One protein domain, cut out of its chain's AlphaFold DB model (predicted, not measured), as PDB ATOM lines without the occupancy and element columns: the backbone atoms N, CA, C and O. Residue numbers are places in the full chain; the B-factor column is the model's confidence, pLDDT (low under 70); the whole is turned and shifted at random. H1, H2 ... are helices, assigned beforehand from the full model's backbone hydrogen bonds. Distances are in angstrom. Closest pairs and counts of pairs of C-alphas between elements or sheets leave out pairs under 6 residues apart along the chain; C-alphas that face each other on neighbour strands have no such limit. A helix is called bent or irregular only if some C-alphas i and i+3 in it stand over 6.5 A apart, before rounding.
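This is residues 2 to 49 of the 413 residues of the protein "RGS domain-containing protein" of Smittium culicis (UniProt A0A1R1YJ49). What does the model look like? One long helix, H3, makes the long axis, and two short helices, H1 and H2, make a small loose head at the end where H3 begins. The rest of H3 is an arm: residues 29 to 49, of which 29 to 47 belong to H3, stand free and stick out from that head. What is it made of? The printed part has 48 residues with three named helices, H1, H2 and H3 in that order along the chain, and no named strand, and its class is all helix. How spread out is it? It is extended, with a radius of gyration of the C-alphas of 15.1 A, and the C-alphas span 47 by 20 by 15 A.

Where does the first helix lie? H1 is residues 2 to 8, 10.0 A from first to last C-alpha, and C-alpha 2 is at (86.758, 139.452, 141.713). What follows it? H2 is residues 13 to 18, 8.9 A from first to last C-alpha, beginning with C-alpha 13 at (92.183, 149.491, 125.969). Where does the long helix run? H3 is residues 21 to 47, 38.2 A from C-alpha 21 to C-alpha 47, the latter at (69.901, 111.247, 126.191). It is neither bent nor irregular, but only just: C-alphas 36 and 39 are 6.4 A apart.

How does H1 stand to the other two helices? H1 and H2 are only just apart, with their closest C-alphas 8.0 A from each other. H1 and H3 are close but not clearly touching: their closest C-alphas, those of Trp 8 and Ala 21, are 7.8 A apart. The lines of H1 and H3 are about perpendicular, at 74 degrees. How does H2 stand to H3? They meet only through their link. What do the backbone N and O atoms show? In H1 and H2 every O i to N i+4 pair is within hydrogen-bond range, and in H3 21 of 23 are.

How large is it? The two C-alphas farthest apart, those of Asn 13 and Leu 49, are 47.4 A from each other, and those of Phe 2 and Leu 49, the first and last printed, are 40.6 A apart. Are there cuts or long links? The printed part has no cut, and the links H1 to H2, of 4 residues, and H2 to H3, of 2 residues, are both tight. Where is confidence low? The mean pLDDT of the printed part is 85.4, and residues 47 to 49 are under 70.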
ATOM      1  N   PHE A   2      85.434 138.798 141.772       73.88
ATOM      2  CA  PHE A   2      86.758 139.452 141.713       73.88
ATOM      3  C   PHE A   2      87.696 138.931 140.609       73.88
ATOM      4  O   PHE A   2      88.363 139.718 139.947       73.88
ATOM      5  N   SER A   3      87.678 137.627 140.322       78.38
ATOM      6  CA  SER A   3      88.472 137.024 139.239       78.38
ATOM      7  C   SER A   3      88.044 137.496 137.841       78.38
ATOM      8  O   SER A   3      88.882 137.636 136.958       78.38
ATOM      9  N   LEU A   4      86.753 137.793 137.642       77.00
ATOM     10  CA  LEU A   4      86.226 138.294 136.364       77.00
ATOM     11  C   LEU A   4      86.602 139.763 136.137       77.00
ATOM     12  O   LEU A   4      86.900 140.153 135.013       77.00
ATOM     13  N   PHE A   5      86.663 140.554 137.213       77.88
ATOM     14  CA  PHE A   5      87.197 141.917 137.172       77.88
ATOM     15  C   PHE A   5      88.705 141.943 136.889       77.88
ATOM     16  O   PHE A   5      89.176 142.824 136.176       77.88
ATOM     17  N   GLY A   6      89.458 140.951 137.378       82.75
ATOM     18  CA  GLY A   6      90.870 140.785 137.024       82.75
ATOM     19  C   GLY A   6      91.078 140.564 135.522       82.75
ATOM     20  O   GLY A   6      91.938 141.201 134.926       82.75
ATOM     21  N   ILE A   7      90.241 139.727 134.897       83.81
ATOM     22  CA  ILE A   7      90.283 139.470 133.447       83.81
ATOM     23  C   ILE A   7      89.924 140.732 132.649       83.81
ATOM     24  O   ILE A   7      90.556 141.002 131.632       83.81
ATOM     25  N   TRP A   8      88.964 141.535 133.123       83.56
ATOM     26  CA  TRP A   8      88.609 142.810 132.488       83.56
ATOM     27  C   TRP A   8      89.786 143.789 132.432       83.56
ATOM     28  O   TRP A   8      90.026 144.397 131.397       83.56
ATOM     29  N   ASN A   9      90.572 143.881 133.507       84.75
ATOM     30  CA  ASN A   9      91.747 144.756 133.554       84.75
ATOM     31  C   ASN A   9      92.913 144.280 132.670       84.75
ATOM     32  O   ASN A   9      93.859 145.032 132.461       84.75
ATOM     33  N   ILE A  10      92.864 143.041 132.170       90.88
ATOM     34  CA  ILE A  10      93.857 142.490 131.238       90.88
ATOM     35  C   ILE A  10      93.424 142.703 129.772       90.88
ATOM     36  O   ILE A  10      94.252 142.594 128.867       90.88
ATOM     37  N   LEU A  11      92.150 143.025 129.506       87.94
ATOM     38  CA  LEU A  11      91.684 143.300 128.146       87.94
ATOM     39  C   LEU A  11      92.289 144.605 127.607       87.94
ATOM     40  O   LEU A  11      92.456 145.585 128.326       87.94
ATOM     41  N   SER A  12      92.592 144.621 126.309       90.50
ATOM     42  CA  SER A  12      93.170 145.784 125.630       90.50
ATOM     43  C   SER A  12      92.271 147.020 125.737       90.50
ATOM     44  O   SER A  12      91.052 146.903 125.597       90.50
ATOM     45  N   ASN A  13      92.881 148.203 125.846       88.12
ATOM     46  CA  ASN A  13      92.183 149.491 125.969       88.12
ATOM     47  C   ASN A  13      91.149 149.766 124.858       88.12
ATOM     48  O   ASN A  13      90.174 150.482 125.070       88.12
ATOM     49  N   GLU A  14      91.328 149.191 123.669       91.88
ATOM     50  CA  GLU A  14      90.358 149.310 122.573       91.88
ATOM     51  C   GLU A  14      89.017 148.641 122.916       91.88
ATOM     52  O   GLU A  14      87.952 149.189 122.634       91.88
ATOM     53  N   PHE A  15      89.053 147.498 123.605       85.12
ATOM     54  CA  PHE A  15      87.858 146.766 124.026       85.12
ATOM     55  C   PHE A  15      87.137 147.447 125.189       85.12
ATOM     56  O   PHE A  15      85.904 147.483 125.203       85.12
ATOM     57  N   THR A  16      87.879 148.026 126.138       85.88
ATOM     58  CA  THR A  16      87.285 148.751 127.273       85.88
ATOM     59  C   THR A  16      86.585 150.038 126.842       85.88
ATOM     60  O   THR A  16      85.683 150.503 127.533       85.88
ATOM     61  N   ASN A  17      86.967 150.602 125.692       88.19
ATOM     62  CA  ASN A  17      86.312 151.777 125.114       88.19
ATOM     63  C   ASN A  17      85.024 151.426 124.357       88.19
ATOM     64  O   ASN A  17      84.126 152.258 124.253       88.19
ATOM     65  N   LEU A  18      84.923 150.202 123.832       89.56
ATOM     66  CA  LEU A  18      83.758 149.730 123.080       89.56
ATOM     67  C   LEU A  18      82.653 149.171 123.982       89.56
ATOM     68  O   LEU A  18      81.475 149.271 123.642       89.56
ATOM     69  N   PHE A  19      83.012 148.597 125.131       89.81
ATOM     70  CA  PHE A  19      82.061 147.960 126.036       89.81
ATOM     71  C   PHE A  19      82.186 148.512 127.449       89.81
ATOM     72  O   PHE A  19      83.263 148.541 128.036       89.81
ATOM     73  N   THR A  20      81.058 148.899 128.043       91.00
ATOM     74  CA  THR A  20      81.038 149.219 129.472       91.00
ATOM     75  C   THR A  20      81.214 147.937 130.287       91.00
ATOM     76  O   THR A  20      80.772 146.857 129.883       91.00
ATOM     77  N   ALA A  21      81.813 148.049 131.476       85.75
ATOM     78  CA  ALA A  21      82.020 146.907 132.375       85.75
ATOM     79  C   ALA A  21      80.712 146.138 132.674       85.75
ATOM     80  O   ALA A  21      80.721 144.916 132.824       85.75
ATOM     81  N   TRP A  22      79.573 146.839 132.697       86.06
ATOM     82  CA  TRP A  22      78.245 146.248 132.867       86.06
ATOM     83  C   TRP A  22      77.825 145.356 131.696       86.06
ATOM     84  O   TRP A  22      77.303 144.265 131.922       86.06
ATOM     85  N   VAL A  23      78.089 145.779 130.456       89.19
ATOM     86  CA  VAL A  23      77.789 144.965 129.267       89.19
ATOM     87  C   VAL A  23      78.667 143.718 129.247       89.19
ATOM     88  O   VAL A  23      78.178 142.627 128.963       89.19
ATOM     89  N   TRP A  24      79.939 143.841 129.630       86.25
ATOM     90  CA  TRP A  24      80.831 142.687 129.730       86.25
ATOM     91  C   TRP A  24      80.373 141.667 130.777       86.25
ATOM     92  O   TRP A  24      80.327 140.465 130.503       86.25
ATOM     93  N   LEU A  25      79.972 142.138 131.962       86.81
ATOM     94  CA  LEU A  25      79.417 141.279 133.009       86.81
ATOM     95  C   LEU A  25      78.155 140.555 132.520       86.81
ATOM     96  O   LEU A  25      78.015 139.354 132.755       86.81
ATOM     97  N   PHE A  26      77.275 141.256 131.801       92.69
ATOM     98  CA  PHE A  26      76.078 140.660 131.212       92.69
ATOM     99  C   PHE A  26      76.420 139.559 130.198       92.69
ATOM    100  O   PHE A  26      75.873 138.461 130.284       92.69
ATOM    101  N   VAL A  27      77.372 139.798 129.290       91.19
ATOM    102  CA  VAL A  27      77.819 138.789 128.312       91.19
ATOM    103  C   VAL A  27      78.380 137.550 129.012       91.19
ATOM    104  O   VAL A  27      77.999 136.429 128.674       91.19
ATOM    105  N   LEU A  28      79.223 137.723 130.032       90.25
ATOM    106  CA  LEU A  28      79.760 136.600 130.807       90.25
ATOM    107  C   LEU A  28      78.669 135.832 131.558       90.25
ATOM    108  O   LEU A  28      78.734 134.604 131.640       90.25
ATOM    109  N   MET A  29      77.655 136.526 132.075       92.75
ATOM    110  CA  MET A  29      76.499 135.889 132.704       92.75
ATOM    111  C   MET A  29      75.712 135.049 131.690       92.75
ATOM    112  O   MET A  29      75.375 133.906 131.992       92.75
ATOM    113  N   VAL A  30      75.474 135.567 130.479       95.19
ATOM    114  CA  VAL A  30      74.784 134.833 129.403       95.19
ATOM    115  C   VAL A  30      75.587 133.609 128.972       95.19
ATOM    116  O   VAL A  30      75.014 132.526 128.864       95.19
ATOM    117  N   ILE A  31      76.903 133.740 128.783       94.56
ATOM    118  CA  ILE A  31      77.780 132.610 128.437       94.56
ATOM    119  C   ILE A  31      77.754 131.563 129.552       94.56
ATOM    120  O   ILE A  31      77.554 130.382 129.280       94.56
ATOM    121  N   SER A  32      77.904 131.991 130.809       94.25
ATOM    122  CA  SER A  32      77.844 131.100 131.969       94.25
ATOM    123  C   SER A  32      76.509 130.360 132.032       94.25
ATOM    124  O   SER A  32      76.492 129.141 132.180       94.25
ATOM    125  N   HIS A  33      75.387 131.056 131.835       94.94
ATOM    126  CA  HIS A  33      74.062 130.443 131.784       94.94
ATOM    127  C   HIS A  33      73.929 129.453 130.615       94.94
ATOM    128  O   HIS A  33      73.429 128.345 130.794       94.94
ATOM    129  N   PHE A  34      74.447 129.791 129.432       96.19
ATOM    130  CA  PHE A  34      74.456 128.880 128.285       96.19
ATOM    131  C   PHE A  34      75.245 127.596 128.575       96.19
ATOM    132  O   PHE A  34      74.794 126.502 128.240       96.19
ATOM    133  N   VAL A  35      76.405 127.711 129.222       95.12
ATOM    134  CA  VAL A  35      77.276 126.570 129.547       95.12
ATOM    135  C   VAL A  35      76.727 125.742 130.711       95.12
ATOM    136  O   VAL A  35      76.864 124.523 130.700       95.12
ATOM    137  N   THR A  36      76.105 126.371 131.708       94.94
ATOM    138  CA  THR A  36      75.626 125.683 132.923       94.94
ATOM    139  C   THR A  36      74.207 125.145 132.797       94.94
ATOM    140  O   THR A  36      73.899 124.129 133.408       94.94
ATOM    141  N   VAL A  37      73.351 125.782 131.996       93.56
ATOM    142  CA  VAL A  37      71.939 125.404 131.855       93.56
ATOM    143  C   VAL A  37      71.671 124.819 130.474       93.56
ATOM    144  O   VAL A  37      71.227 123.678 130.361       93.56
ATOM    145  N   ILE A  38      71.989 125.551 129.404       92.25
ATOM    146  CA  ILE A  38      71.587 125.149 128.045       92.25
ATOM    147  C   ILE A  38      72.409 123.963 127.533       92.25
ATOM    148  O   ILE A  38      71.842 123.055 126.925       92.25
ATOM    149  N   TYR A  39      73.721 123.921 127.781       93.19
ATOM    150  CA  TYR A  39      74.564 122.807 127.343       93.19
ATOM    151  C   TYR A  39      74.168 121.478 128.010       93.19
ATOM    152  O   TYR A  39      73.933 120.518 127.272       93.19
ATOM    153  N   PRO A  40      73.997 121.390 129.348       88.06
ATOM    154  CA  PRO A  40      73.487 120.182 129.984       88.06
ATOM    155  C   PRO A  40      72.079 119.824 129.525       88.06
ATOM    156  O   PRO A  40      71.851 118.656 129.254       88.06
ATOM    157  N   LEU A  41      71.162 120.786 129.349       83.00
ATOM    158  CA  LEU A  41      69.815 120.502 128.829       83.00
ATOM    159  C   LEU A  41      69.841 119.957 127.398       83.00
ATOM    160  O   LEU A  41      69.131 119.008 127.080       83.00
ATOM    161  N   ARG A  42      70.680 120.519 126.525       86.88
ATOM    162  CA  ARG A  42      70.846 120.026 125.155       86.88
ATOM    163  C   ARG A  42      71.462 118.629 125.148       86.88
ATOM    164  O   ARG A  42      70.999 117.769 124.406       86.88
ATOM    165  N   LYS A  43      72.470 118.397 125.987       82.75
ATOM    166  CA  LYS A  43      73.103 117.086 126.139       82.75
ATOM    167  C   LYS A  43      72.133 116.064 126.742       82.75
ATOM    168  O   LYS A  43      72.051 114.949 126.250       82.75
ATOM    169  N   LEU A  44      71.328 116.461 127.727       76.94
ATOM    170  CA  LEU A  44      70.228 115.663 128.271       76.94
ATOM    171  C   LEU A  44      69.178 115.356 127.210       76.94
ATOM    172  O   LEU A  44      68.662 114.254 127.220       76.94
ATOM    173  N   ARG A  45      68.902 116.261 126.263       75.06
ATOM    174  CA  ARG A  45      67.978 115.998 125.149       75.06
ATOM    175  C   ARG A  45      68.487 114.916 124.193       75.06
ATOM    176  O   ARG A  45      67.693 114.156 123.656       75.06
ATOM    177  N   GLU A  46      69.802 114.824 123.998       73.12
ATOM    178  CA  GLU A  46      70.410 113.710 123.256       73.12
ATOM    179  C   GLU A  46      70.252 112.377 124.015       73.12
ATOM    180  O   GLU A  46      70.100 111.334 123.384       73.12
ATOM    181  N   TYR A  47      70.201 112.414 125.352       61.84
ATOM    182  CA  TYR A  47      69.901 111.247 126.191       61.84
ATOM    183  C   TYR A  47      68.395 110.994 126.396       61.84
ATOM    184  O   TYR A  47      68.005 109.858 126.648       61.84
ATOM    185  N   SER A  48      67.533 112.006 126.247       55.16
ATOM    186  CA  SER A  48      66.080 111.899 126.447       55.16
ATOM    187  C   SER A  48      65.348 111.321 125.233       55.16
ATOM    188  O   SER A  48      64.130 111.199 125.255       55.16
ATOM    189  N   LEU A  49      66.066 110.975 124.162       49.81
ATOM    190  CA  LEU A  49      65.510 110.466 122.905       49.81
ATOM    191  C   LEU A  49      65.075 108.989 122.946       49.81
ATOM    192  O   LEU A  49      64.832 108.406 121.896       49.81
TER     193      LEU A  49